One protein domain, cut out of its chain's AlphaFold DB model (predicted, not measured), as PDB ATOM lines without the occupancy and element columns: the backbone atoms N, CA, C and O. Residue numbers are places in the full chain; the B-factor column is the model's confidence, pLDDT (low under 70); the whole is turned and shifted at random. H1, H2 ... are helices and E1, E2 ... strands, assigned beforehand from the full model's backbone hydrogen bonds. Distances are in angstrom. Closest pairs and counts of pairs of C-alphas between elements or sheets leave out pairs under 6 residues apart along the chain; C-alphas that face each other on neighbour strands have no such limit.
ATOM      1  N   HIS A   9      62.165 144.383  50.400       72.19
ATOM      2  CA  HIS A   9      62.033 145.423  49.369       72.19
ATOM      3  C   HIS A   9      60.618 146.033  49.286       72.19
ATOM      4  O   HIS A   9      60.431 147.077  48.666       72.19
ATOM      5  N   LEU A  10      59.635 145.414  49.946       71.19
ATOM      6  CA  LEU A  10      58.247 145.877  50.062       71.19
ATOM      7  C   LEU A  10      57.915 146.386  51.466       71.19
ATOM      8  O   LEU A  10      56.751 146.633  51.762       71.19
ATOM      9  N   LYS A  11      58.911 146.508  52.354       76.31
ATOM     10  CA  LYS A  11      58.692 147.045  53.697       76.31
ATOM     11  C   LYS A  11      58.327 148.523  53.611       76.31
ATOM     12  O   LYS A  11      59.198 149.384  53.533       76.31
ATOM     13  N   ASP A  12      57.033 148.773  53.674       83.44
ATOM     14  CA  ASP A  12      56.397 150.078  53.741       83.44
ATOM     15  C   ASP A  12      55.283 150.007  54.795       83.44
ATOM     16  O   ASP A  12      54.577 149.000  54.895       83.44
ATOM     17  N   SER A  13      55.149 151.047  55.622       82.50
ATOM     18  CA  SER A  13      54.172 151.048  56.718       82.50
ATOM     19  C   SER A  13      52.735 151.028  56.205       82.50
ATOM     20  O   SER A  13      51.904 150.325  56.767       82.50
ATOM     21  N   THR A  14      52.456 151.712  55.093       82.75
ATOM     22  CA  THR A  14      51.126 151.724  54.469       82.75
ATOM     23  C   THR A  14      50.755 150.330  53.974       82.75
ATOM     24  O   THR A  14      49.633 149.876  54.182       82.75
ATOM     25  N   LEU A  15      51.693 149.622  53.340       83.75
ATOM     26  CA  LEU A  15      51.462 148.249  52.880       83.75
ATOM     27  C   LEU A  15      51.236 147.280  54.046       83.75
ATOM     28  O   LEU A  15      50.393 146.388  53.947       83.75
ATOM     29  N   GLN A  16      51.961 147.462  55.151       83.50
ATOM     30  CA  GLN A  16      51.796 146.647  56.352       83.50
ATOM     31  C   GLN A  16      50.413 146.856  56.990       83.50
ATOM     32  O   GLN A  16      49.765 145.870  57.342       83.50
ATOM     33  N   ASP A  17      49.951 148.105  57.092       85.31
ATOM     34  CA  ASP A  17      48.641 148.448  57.659       85.31
ATOM     35  C   ASP A  17      47.497 147.879  56.803       85.31
ATOM     36  O   ASP A  17      46.583 147.241  57.324       85.31
ATOM     37  N   LEU A  18      47.588 148.020  55.476       84.06
ATOM     38  CA  LEU A  18      46.597 147.474  54.543       84.06
ATOM     39  C   LEU A  18      46.524 145.938  54.611       84.06
ATOM     40  O   LEU A  18      45.440 145.358  54.566       84.06
ATOM     41  N   LEU A  19      47.662 145.252  54.745       83.69
ATOM     42  CA  LEU A  19      47.675 143.794  54.901       83.69
ATOM     43  C   LEU A  19      47.040 143.342  56.220       83.69
ATOM     44  O   LEU A  19      46.323 142.342  56.231       83.69
ATOM     45  N   GLN A  20      47.274 144.071  57.314       86.00
ATOM     46  CA  GLN A  20      46.628 143.790  58.600       86.00
ATOM     47  C   GLN A  20      45.113 144.019  58.537       86.00
ATOM     48  O   GLN A  20      44.345 143.215  59.066       86.00
ATOM     49  N   GLU A  21      44.669 145.077  57.857       84.62
ATOM     50  CA  GLU A  21      43.246 145.330  57.627       84.62
ATOM     51  C   GLU A  21      42.601 144.190  56.823       84.62
ATOM     52  O   GLU A  21      41.579 143.644  57.248       84.62
ATOM     53  N   ALA A  22      43.232 143.757  55.728       81.50
ATOM     54  CA  ALA A  22      42.767 142.619  54.937       81.50
ATOM     55  C   ALA A  22      42.675 141.324  55.767       81.50
ATOM     56  O   ALA A  22      41.686 140.596  55.666       81.50
ATOM     57  N   GLU A  23      43.661 141.050  56.628       81.56
ATOM     58  CA  GLU A  23      43.633 139.904  57.548       81.56
ATOM     59  C   GLU A  23      42.446 139.971  58.513       81.56
ATOM     60  O   GLU A  23      41.774 138.969  58.736       81.56
ATOM     61  N   SER A  24      42.160 141.158  59.053       85.19
ATOM     62  CA  SER A  24      41.082 141.364  60.026       85.19
ATOM     63  C   SER A  24      39.671 141.217  59.442       85.19
ATOM     64  O   SER A  24      38.723 140.908  60.169       85.19
ATOM     65  N   LEU A  25      39.518 141.465  58.137       79.56
ATOM     66  CA  LEU A  25      38.239 141.400  57.428       79.56
ATOM     67  C   LEU A  25      37.997 140.044  56.759       79.56
ATOM     68  O   LEU A  25      36.840 139.694  56.518       79.56
ATOM     69  N   SER A  26      39.061 139.293  56.466       78.44
ATOM     70  CA  SER A  26      38.978 137.972  55.846       78.44
ATOM     71  C   SER A  26      38.354 136.949  56.796       78.44
ATOM     72  O   SER A  26      38.736 136.829  57.959       78.44
ATOM     73  N   GLU A  27      37.401 136.166  56.291       77.62
ATOM     74  CA  GLU A  27      36.794 135.071  57.059       77.62
ATOM     75  C   GLU A  27      37.686 133.837  57.132       77.62
ATOM     76  O   GLU A  27      37.583 133.046  58.070       77.62
ATOM     77  N   ASN A  28      38.576 133.669  56.151       78.44
ATOM     78  CA  ASN A  28      39.536 132.578  56.126       78.44
ATOM     79  C   ASN A  28      40.944 133.092  55.790       78.44
ATOM     80  O   ASN A  28      41.486 132.778  54.719       78.44
ATOM     81  N   PRO A  29      41.575 133.844  56.716       75.38
ATOM     82  CA  PRO A  29      42.862 134.481  56.455       75.38
ATOM     83  C   PRO A  29      43.940 133.475  56.040       75.38
ATOM     84  O   PRO A  29      44.758 133.752  55.167       75.38
ATOM     85  N   ALA A  30      43.893 132.260  56.597       74.88
ATOM     86  CA  ALA A  30      44.838 131.188  56.298       74.88
ATOM     87  C   ALA A  30      44.820 130.731  54.826       74.88
ATOM     88  O   ALA A  30      45.828 130.217  54.345       74.88
ATOM     89  N   GLN A  31      43.702 130.898  54.112       73.25
ATOM     90  CA  GLN A  31      43.582 130.535  52.696       73.25
ATOM     91  C   GLN A  31      43.669 131.738  51.756       73.25
ATOM     92  O   GLN A  31      44.167 131.606  50.637       73.25
ATOM     93  N   GLU A  32      43.171 132.894  52.183       70.69
ATOM     94  CA  GLU A  32      43.051 134.082  51.341       70.69
ATOM     95  C   GLU A  32      44.321 134.936  51.320       70.69
ATOM     96  O   GLU A  32      44.775 135.339  50.246       70.69
ATOM     97  N   ILE A  33      44.956 135.142  52.478       78.19
ATOM     98  CA  ILE A  33      46.170 135.960  52.586       78.19
ATOM     99  C   ILE A  33      47.333 135.388  51.760       78.19
ATOM    100  O   ILE A  33      47.987 136.162  51.062       78.19
ATOM    101  N   PRO A  34      47.591 134.063  51.724       78.19
ATOM    102  CA  PRO A  34      48.628 133.521  50.846       78.19
ATOM    103  C   PRO A  34      48.378 133.783  49.354       78.19
ATOM    104  O   PRO A  34      49.324 134.049  48.614       78.19
ATOM    105  N   LYS A  35      47.116 133.744  48.899       74.69
ATOM    106  CA  LYS A  35      46.761 134.029  47.496       74.69
ATOM    107  C   LYS A  35      46.992 135.497  47.155       74.69
ATOM    108  O   LYS A  35      47.556 135.799  46.107       74.69
ATOM    109  N   LEU A  36      46.611 136.390  48.065       75.50
ATOM    110  CA  LEU A  36      46.878 137.821  47.958       75.50
ATOM    111  C   LEU A  36      48.385 138.101  47.879       75.50
ATOM    112  O   LEU A  36      48.831 138.810  46.983       75.50
ATOM    113  N   MET A  37      49.177 137.482  48.758       75.88
ATOM    114  CA  MET A  37      50.637 137.609  48.740       75.88
ATOM    115  C   MET A  37      51.249 137.109  47.426       75.88
ATOM    116  O   MET A  37      52.180 137.733  46.925       75.88
ATOM    117  N   SER A  38      50.715 136.034  46.835       75.69
ATOM    118  CA  SER A  38      51.150 135.570  45.510       75.69
ATOM    119  C   SER A  38      50.910 136.629  44.431       75.69
ATOM    120  O   SER A  38      51.818 136.926  43.665       75.69
ATOM    121  N   ALA A  39      49.728 137.251  44.407       73.75
ATOM    122  CA  ALA A  39      49.414 138.287  43.424       73.75
ATOM    123  C   ALA A  39      50.282 139.548  43.594       73.75
ATOM    124  O   ALA A  39      50.714 140.146  42.612       73.75
ATOM    125  N   ILE A  40      50.598 139.925  44.837       76.94
ATOM    126  CA  ILE A  40      51.545 141.011  45.131       76.94
ATOM    127  C   ILE A  40      52.925 140.693  44.546       76.94
ATOM    128  O   ILE A  40      53.532 141.547  43.904       76.94
ATOM    129  N   MET A  41      53.411 139.462  44.725       77.00
ATOM    130  CA  MET A  41      54.691 139.028  44.159       77.00
ATOM    131  C   MET A  41      54.685 139.038  42.625       77.00
ATOM    132  O   MET A  41      55.697 139.396  42.024       77.00
ATOM    133  N   ASP A  42      53.554 138.714  41.995       75.00
ATOM    134  CA  ASP A  42      53.402 138.786  40.539       75.00
ATOM    135  C   ASP A  42      53.464 140.235  40.023       75.00
ATOM    136  O   ASP A  42      54.091 140.492  38.994       75.00
ATOM    137  N   ILE A  43      52.874 141.203  40.737       73.69
ATOM    138  CA  ILE A  43      52.985 142.637  40.403       73.69
ATOM    139  C   ILE A  43      54.452 143.072  40.455       73.69
ATOM    140  O   ILE A  43      54.961 143.658  39.501       73.69
ATOM    141  N   VAL A  44      55.160 142.714  41.529       75.00
ATOM    142  CA  VAL A  44      56.587 143.032  41.695       75.00
ATOM    143  C   VAL A  44      57.434 142.411  40.590       75.00
ATOM    144  O   VAL A  44      58.303 143.076  40.035       75.00
ATOM    145  N   ALA A  45      57.172 141.152  40.235       74.75
ATOM    146  CA  ALA A  45      57.906 140.454  39.186       74.75
ATOM    147  C   ALA A  45      57.728 141.092  37.795       74.75
ATOM    148  O   ALA A  45      58.625 140.985  36.956       74.75
ATOM    149  N   ASN A  46      56.594 141.754  37.545       71.12
ATOM    150  CA  ASN A  46      56.277 142.377  36.258       71.12
ATOM    151  C   ASN A  46      56.575 143.888  36.203       71.12
ATOM    152  O   ASN A  46      56.657 144.460  35.111       71.12
ATOM    153  N   ALA A  47      56.762 144.542  37.349       67.62
ATOM    154  CA  ALA A  47      57.058 145.965  37.425       67.62
ATOM    155  C   ALA A  47      58.511 146.288  37.018       67.62
ATOM    156  O   ALA A  47      59.442 145.505  37.196       67.62
ATOM    157  N   ARG A  48      58.725 147.483  36.444       58.31
ATOM    158  CA  ARG A  48      60.035 147.922  35.916       58.31
ATOM    159  C   ARG A  48      60.797 148.935  36.785       58.31
ATOM    160  O   ARG A  48      61.795 149.452  36.288       58.31
ATOM    161  N   LYS A  49      60.380 149.245  38.024       63.50
ATOM    162  CA  LYS A  49      61.126 150.072  39.012       63.50
ATOM    163  C   LYS A  49      60.337 150.255  40.327       63.50
ATOM    164  O   LYS A  49      59.166 150.627  40.295       63.50
ATOM    165  N   GLY A  50      61.056 150.183  41.451       60.81
ATOM    166  CA  GLY A  50      60.556 150.120  42.838       60.81
ATOM    167  C   GLY A  50      59.416 151.049  43.275       60.81
ATOM    168  O   GLY A  50      58.469 150.593  43.900       60.81
ATOM    169  N   SER A  51      59.445 152.352  42.978       60.50
ATOM    170  CA  SER A  51      58.401 153.269  43.485       60.50
ATOM    171  C   SER A  51      57.030 153.066  42.831       60.50
ATOM    172  O   SER A  51      56.012 153.451  43.402       60.50
ATOM    173  N   ILE A  52      56.994 152.467  41.639       62.22
ATOM    174  CA  ILE A  52      55.751 152.099  40.953       62.22
ATOM    175  C   ILE A  52      55.145 150.853  41.620       62.22
ATOM    176  O   ILE A  52      53.934 150.807  41.816       62.22
ATOM    177  N   GLU A  53      55.985 149.922  42.090       71.50
ATOM    178  CA  GLU A  53      55.563 148.685  42.764       71.50
ATOM    179  C   GLU A  53      54.728 148.978  44.015       71.50
ATOM    180  O   GLU A  53      53.627 148.458  44.154       71.50
ATOM    181  N   HIS A  54      55.197 149.849  44.917       75.69
ATOM    182  CA  HIS A  54      54.469 150.126  46.167       75.69
ATOM    183  C   HIS A  54      53.094 150.749  45.925       75.69
ATOM    184  O   HIS A  54      52.135 150.406  46.612       75.69
ATOM    185  N   ILE A  55      52.980 151.635  44.936       77.94
ATOM    186  CA  ILE A  55      51.709 152.279  44.590       77.94
ATOM    187  C   ILE A  55      50.742 151.260  43.983       77.94
ATOM    188  O   ILE A  55      49.573 151.230  44.369       77.94
ATOM    189  N   GLU A  56      51.207 150.417  43.061       75.44
ATOM    190  CA  GLU A  56      50.385 149.376  42.434       75.44
ATOM    191  C   GLU A  56      49.925 148.326  43.454       75.44
ATOM    192  O   GLU A  56      48.747 147.973  43.488       75.44
ATOM    193  N   ILE A  57      50.808 147.913  44.368       78.94
ATOM    194  CA  ILE A  57      50.485 146.989  45.463       78.94
ATOM    195  C   ILE A  57      49.497 147.624  46.449       78.94
ATOM    196  O   ILE A  57      48.548 146.971  46.880       78.94
ATOM    197  N   ALA A  58      49.667 148.902  46.797       81.12
ATOM    198  CA  ALA A  58      48.731 149.593  47.681       81.12
ATOM    199  C   ALA A  58      47.333 149.706  47.051       81.12
ATOM    200  O   ALA A  58      46.329 149.529  47.741       81.12
ATOM    201  N   LYS A  59      47.249 149.980  45.742       77.69
ATOM    202  CA  LYS A  59      45.979 150.014  44.995       77.69
ATOM    203  C   LYS A  59      45.311 148.641  44.977       77.69
ATOM    204  O   LYS A  59      44.137 148.534  45.322       77.69
ATOM    205  N   ALA A  60      46.086 147.607  44.666       76.06
ATOM    206  CA  ALA A  60      45.666 146.215  44.715       76.06
ATOM    207  C   ALA A  60      45.069 145.826  46.079       76.06
ATOM    208  O   ALA A  60      43.971 145.275  46.160       76.06
ATOM    209  N   LEU A  61      45.770 146.166  47.162       79.88
ATOM    210  CA  LEU A  61      45.324 145.885  48.524       79.88
ATOM    211  C   LEU A  61      44.031 146.622  48.884       79.88
ATOM    212  O   LEU A  61      43.132 146.016  49.461       79.88
ATOM    213  N   LYS A  62      43.900 147.901  48.517       82.88
ATOM    214  CA  LYS A  62      42.689 148.691  48.797       82.88
ATOM    215  C   LYS A  62      41.444 148.108  48.136       82.88
ATOM    216  O   LYS A  62      40.408 147.991  48.785       82.88
ATOM    217  N   SER A  63      41.546 147.713  46.873       77.06
ATOM    218  CA  SER A  63      40.443 147.071  46.156       77.06
ATOM    219  C   SER A  63      40.065 145.719  46.775       77.06
ATOM    220  O   SER A  63      38.881 145.407  46.906       77.06
ATOM    221  N   TYR A  64      41.049 144.941  47.239       77.62
ATOM    222  CA  TYR A  64      40.797 143.685  47.947       77.62
ATOM    223  C   TYR A  64      40.101 143.886  49.306       77.62
ATOM    224  O   TYR A  64      39.121 143.209  49.610       77.62
ATOM    225  N   ILE A  65      40.556 144.854  50.107       81.44
ATOM    226  CA  ILE A  65      39.916 145.242  51.376       81.44
ATOM    227  C   ILE A  65      38.469 145.672  51.140       81.44
ATOM    228  O   ILE A  65      37.566 145.249  51.863       81.44
ATOM    229  N   HIS A  66      38.235 146.476  50.102       81.06
ATOM    230  CA  HIS A  66      36.895 146.912  49.737       81.06
ATOM    231  C   HIS A  66      35.980 145.717  49.419       81.06
ATOM    232  O   HIS A  66      34.859 145.655  49.923       81.06
ATOM    233  N   TYR A  67      36.480 144.726  48.673       80.56
ATOM    234  CA  TYR A  67      35.761 143.476  48.414       80.56
ATOM    235  C   TYR A  67      35.420 142.707  49.704       80.56
ATOM    236  O   TYR A  67      34.263 142.335  49.903       80.56
ATOM    237  N   LEU A  68      36.383 142.522  50.614       80.69
ATOM    238  CA  LEU A  68      36.133 141.861  51.904       80.69
ATOM    239  C   LEU A  68      35.092 142.611  52.749       80.69
ATOM    240  O   LEU A  68      34.253 141.995  53.412       80.69
ATOM    241  N   GLY A  69      35.116 143.943  52.696       81.25
ATOM    242  CA  GLY A  69      34.110 144.797  53.319       81.25
ATOM    243  C   GLY A  69      32.706 144.539  52.768       81.25
ATOM    244  O   GLY A  69      31.770 144.366  53.548       81.25
ATOM    245  N   LEU A  70      32.551 144.453  51.443       81.88
ATOM    246  CA  LEU A  70      31.265 144.166  50.797       81.88
ATOM    247  C   LEU A  70      30.742 142.764  51.119       81.88
ATOM    248  O   LEU A  70      29.567 142.624  51.457       81.88
ATOM    249  N   GLU A  71      31.606 141.747  51.097       80.88
ATOM    250  CA  GLU A  71      31.272 140.383  51.535       80.88
ATOM    251  C   GLU A  71      30.738 140.378  52.978       80.88
ATOM    252  O   GLU A  71      29.690 139.796  53.280       80.88
ATOM    253  N   LYS A  72      31.414 141.101  53.879       82.44
ATOM    254  CA  LYS A  72      30.994 141.239  55.278       82.44
ATOM    255  C   LYS A  72      29.645 141.948  55.405       82.44
ATOM    256  O   LYS A  72      28.766 141.452  56.108       82.44
ATOM    257  N   LEU A  73      29.449 143.067  54.706       80.00
ATOM    258  CA  LEU A  73      28.182 143.806  54.700       80.00
ATOM    259  C   LEU A  73      27.031 142.984  54.107       80.00
ATOM    260  O   LEU A  73      25.898 143.086  54.583       80.00
ATOM    261  N   LYS A  74      27.313 142.140  53.108       81.31
ATOM    262  CA  LYS A  74      26.328 141.241  52.506       81.31
ATOM    263  C   LYS A  74      25.840 140.186  53.488       81.31
ATOM    264  O   LYS A  74      24.637 139.982  53.631       81.31
ATOM    265  N   ARG A  75      26.752 139.570  54.241       80.38
ATOM    266  CA  ARG A  75      26.392 138.615  55.305       80.38
ATOM    267  C   ARG A  75      25.631 139.260  56.457       80.38
ATOM    268  O   ARG A  75      24.767 138.623  57.046       80.38
ATOM    269  N   MET A  76      25.917 140.528  56.753       80.00
ATOM    270  CA  MET A  76      25.148 141.316  57.723       80.00
ATOM    271  C   MET A  76      23.755 141.715  57.207       80.00
ATOM    272  O   MET A  76      22.999 142.341  57.944       80.00
ATOM    273  N   GLY A  77      23.414 141.385  55.956       76.25
ATOM    274  CA  GLY A  77      22.144 141.755  55.332       76.25
ATOM    275  C   GLY A  77      22.026 143.245  55.004       76.25
ATOM    276  O   GLY A  77      20.931 143.710  54.712       76.25
ATOM    277  N   ILE A  78      23.129 143.999  55.061       78.00
ATOM    278  CA  ILE A  78      23.160 145.437  54.754       78.00
ATOM    279  C   ILE A  78      23.253 145.648  53.238       78.00
ATOM    280  O   ILE A  78      22.581 146.513  52.679       78.00
ATOM    281  N   VAL A  79      24.078 144.840  52.568       79.31
ATOM    282  CA  VAL A  79      24.212 144.817  51.106       79.31
ATOM    283  C   VAL A  79      23.485 143.589  50.566       79.31
ATOM    284  O   VAL A  79      23.681 142.486  51.059       79.31
ATOM    285  N   LEU A  80      22.648 143.759  49.545       73.00
ATOM    286  CA  LEU A  80      21.959 142.633  48.902       73.00
ATOM    287  C   LEU A  80      22.789 142.081  47.743       73.00
ATOM    288  O   LEU A  80      23.011 140.874  47.626       73.00
ATOM    289  N   GLU A  81      23.288 142.987  46.905       74.00
ATOM    290  CA  GLU A  81      24.045 142.680  45.698       74.00
ATOM    291  C   GLU A  81      25.158 143.710  45.512       74.00
ATOM    292  O   GLU A  81      24.988 144.893  45.820       74.00
ATOM    293  N   TYR A  82      26.284 143.263  44.971       76.81
ATOM    294  CA  TYR A  82      27.329 144.126  44.435       76.81
ATOM    295  C   TYR A  82      27.983 143.440  43.241       76.81
ATOM    296  O   TYR A  82      27.939 142.210  43.116       76.81
ATOM    297  N   GLU A  83      28.583 144.231  42.357       70.69
ATOM    298  CA  GLU A  83      29.353 143.685  41.247       70.69
ATOM    299  C   GLU A  83      30.633 143.015  41.769       70.69
ATOM    300  O   GLU A  83      31.483 143.661  42.383       70.69
ATOM    301  N   LEU A  84      30.781 141.711  41.519       61.72
ATOM    302  CA  LEU A  84      32.015 140.988  41.820       61.72
ATOM    303  C   LEU A  84      33.107 141.415  40.824       61.72
ATOM    304  O   LEU A  84      32.961 141.154  39.625       61.72
ATOM    305  N   PRO A  85      34.208 142.041  41.276       61.06
ATOM    306  CA  PRO A  85      35.345 142.259  40.397       61.06
ATOM    307  C   PRO A  85      35.915 140.902  39.965       61.06
ATOM    308  O   PRO A  85      35.995 139.964  40.761       61.06
ATOM    309  N   SER A  86      36.331 140.778  38.702       57.62
ATOM    310  CA  SER A  86      37.177 139.647  38.316       57.62
ATOM    311  C   SER A  86      38.500 139.711  39.089       57.62
ATOM    312  O   SER A  86      38.902 140.778  39.540       57.62
ATOM    313  N   VAL A  87      39.229 138.598  39.224       52.75
ATOM    314  CA  VAL A  87      40.540 138.594  39.914       52.75
ATOM    315  C   VAL A  87      41.516 139.612  39.302       52.75
ATOM    316  O   VAL A  87      42.339 140.176  40.009       52.75
ATOM    317  N   GLN A  88      41.386 139.892  38.002       56.00
ATOM    318  CA  GLN A  88      42.152 140.932  37.309       56.00
ATOM    319  C   GLN A  88      41.658 142.348  37.659       56.00
ATOM    320  O   GLN A  88      42.463 143.270  37.759       56.00
ATOM    321  N   ASP A  89      40.355 142.511  37.910       59.38
ATOM    322  CA  ASP A  89      39.740 143.775  38.334       59.38
ATOM    323  C   ASP A  89      39.963 144.087  39.818       59.38
ATOM    324  O   ASP A  89      39.936 145.258  40.188       59.38
ATOM    325  N   ILE A  90      40.233 143.083  40.667       59.16
ATOM    326  CA  ILE A  90      40.642 143.295  42.071       59.16
ATOM    327  C   ILE A  90      41.876 144.203  42.127       59.16
ATOM    328  O   ILE A  90      42.092 144.886  43.117       59.16
ATOM    329  N   PHE A  91      42.666 144.278  41.058       58.12
ATOM    330  CA  PHE A  91      43.867 145.104  40.998       58.12
ATOM    331  C   PHE A  91      43.696 146.397  40.191       58.12
ATOM    332  O   PHE A  91      44.670 147.121  39.991       58.12
ATOM    333  N   ASN A  92      42.475 146.725  39.751       55.97
ATOM    334  CA  ASN A  92      42.208 147.885  38.906       55.97
ATOM    335  C   ASN A  92      41.377 148.949  39.646       55.97
ATOM    336  O   ASN A  92      40.206 148.750  39.955       55.97
ATOM    337  N   GLU A  93      41.988 150.105  39.910       49.38
ATOM    338  CA  GLU A  93      41.417 151.182  40.740       49.38
ATOM    339  C   GLU A  93      40.231 151.929  40.105       49.38
ATOM    340  O   GLU A  93      39.544 152.683  40.787       49.38
ATOM    341  N   ASN A  94      39.998 151.748  38.802       52.38
ATOM    342  CA  ASN A  94      39.026 152.537  38.039       52.38
ATOM    343  C   ASN A  94      37.643 151.880  37.919       52.38
ATOM    344  O   ASN A  94      36.785 152.395  37.197       52.38
ATOM    345  N   LYS A  95      37.406 150.739  38.580       55.34
ATOM    346  CA  LYS A  95      36.111 150.060  38.512       55.34
ATOM    347  C   LYS A  95      35.195 150.563  39.627       55.34
ATOM    348  O   LYS A  95      35.422 150.293  40.803       55.34
ATOM    349  N   ASN A  96      34.147 151.290  39.249       60.03
ATOM    350  CA  ASN A  96      33.062 151.621  40.168       60.03
ATOM    351  C   ASN A  96      32.282 150.344  40.480       60.03
ATOM    352  O   ASN A  96      31.621 149.807  39.597       60.03
ATOM    353  N   ILE A  97      32.360 149.867  41.722       62.16
ATOM    354  CA  ILE A  97      31.541 148.745  42.180       62.16
ATOM    355  C   ILE A  97      30.160 149.294  42.528       62.16
ATOM    356  O   ILE A  97      29.997 150.054  43.483       62.16
ATOM    357  N   GLU A  98      29.161 148.929  41.729       69.19
ATOM    358  CA  GLU A  98      27.771 149.250  42.032       69.19
ATOM    359  C   GLU A  98      27.299 148.397  43.217       69.19
ATOM    360  O   GLU A  98      27.474 147.176  43.229       69.19
ATOM    361  N   VAL A  99      26.705 149.043  44.225       67.75
ATOM    362  CA  VAL A  99      26.219 148.398  45.451       67.75
ATOM    363  C   VAL A  99      24.726 148.653  45.589       67.75
ATOM    364  O   VAL A  99      24.286 149.803  45.629       67.75
ATOM    365  N   LYS A 100      23.944 147.582  45.734       71.75
ATOM    366  CA  LYS A 100      22.527 147.666  46.096       71.75
ATOM    367  C   LYS A 100      22.358 147.368  47.578       71.75
ATOM    368  O   LYS A 100      22.662 146.271  48.052       71.75
ATOM    369  N   LEU A 101      21.860 148.359  48.305       74.06
ATOM    370  CA  LEU A 101      21.605 148.264  49.738       74.06
ATOM    371  C   LEU A 101      20.257 147.591  50.005       74.06
ATOM    372  O   LEU A 101      19.313 147.742  49.227       74.06
ATOM    373  N   ALA A 102      20.157 146.884  51.129       67.69
ATOM    374  CA  ALA A 102      18.862 146.495  51.659       67.69
ATOM    375  C   ALA A 102      18.072 147.772  51.970       67.69
ATOM    376  O   ALA A 102      18.556 148.646  52.694       67.69
TER     377      ALA A 102
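Overview. This is residues 9 to 102 of the 108 residues of an uncharacterized protein of Helicobacter sp. 15-1451 (UniProt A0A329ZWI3). Three helices make a loose up-and-down bundle, in which the long helix H3 has H1 packed beside it and H2 meeting it only with residues 40 to 44, at residues 53 to 60 of H3, while a small ribbon of two antiparallel strands, E1 and E2, sits at the other end of H3. H1 runs beside H3, H2 meets it mainly near its own last residues, and the stretch 83 to 98 between the strands folds back toward the middle of H3. The printed part has 94 residues, with three named helices and two named strands in the order H1, H2, H3, E1, E2; the sheet has the order E1 - E2 and the class is mostly helix. The whole is compact, with a radius of gyration of the C-alphas of 13.8 A, yet elongated, with spans of 44 by 27 by 20 A.

Along the chain. E1 is residues 79 to 82, and E2 is residues 99 to 101, with C-alpha 101 at (21.605, 148.264, 49.738). H3, residues 50 to 75, is 38.1 A long from C-alpha 50 at (60.556, 150.120, 42.838) to C-alpha 75 at (26.392, 138.615, 55.305). H1, residues 13 to 25, is 18.6 A long and begins with C-alpha 13 at (54.172, 151.048, 56.718). H2, residues 29 to 46, is 25.5 A long.

Arrangement. E1 and E2 form an antiparallel hairpin at 164 degrees, with N 80 and O 100 at 2.9 A and N 100 and O 81 at 2.9 A, both within hydrogen-bond range. The closest C-alphas of H3 and E1 are those of Leu 73 and Val 79, 5.4 A apart. H3 and E2 are apart, but only just, at 8.5 A. H1 and H3 touch and run the same way at a shallow tilt of 20 degrees, closest at the C-alphas of Ala 22 and Ile 65, 5.3 A. H2 and H3, a helical hairpin, touch through residues 40 to 44 of H2 and 53 to 60 of H3, closest at the C-alphas of Val 44 and Glu 53, 5.8 A, and run opposite ways at a shallow tilt of 29 degrees. H1 and H2, also a helical hairpin, only just touch, with 3 pairs of C-alphas within 8 A, the closest being Glu 23 and Pro 29 at 5.6 A. Every O i to N i+4 pair is within hydrogen-bond range in H1; in H2 it is 12 of 14, in H3 20 of 22.

Size, cuts and confidence. The C-alphas farthest apart are those of Lys 49 and Ala 102, 44.3 A. The printed part has no cut. The links H1 to H2, H2 to H3 and H3 to E1 are tight, and that from E1 to E2, 16 residues, is long. The mean pLDDT of the printed part is 73.7; residues 47 to 52, 84 to 99 and 102 are under 70.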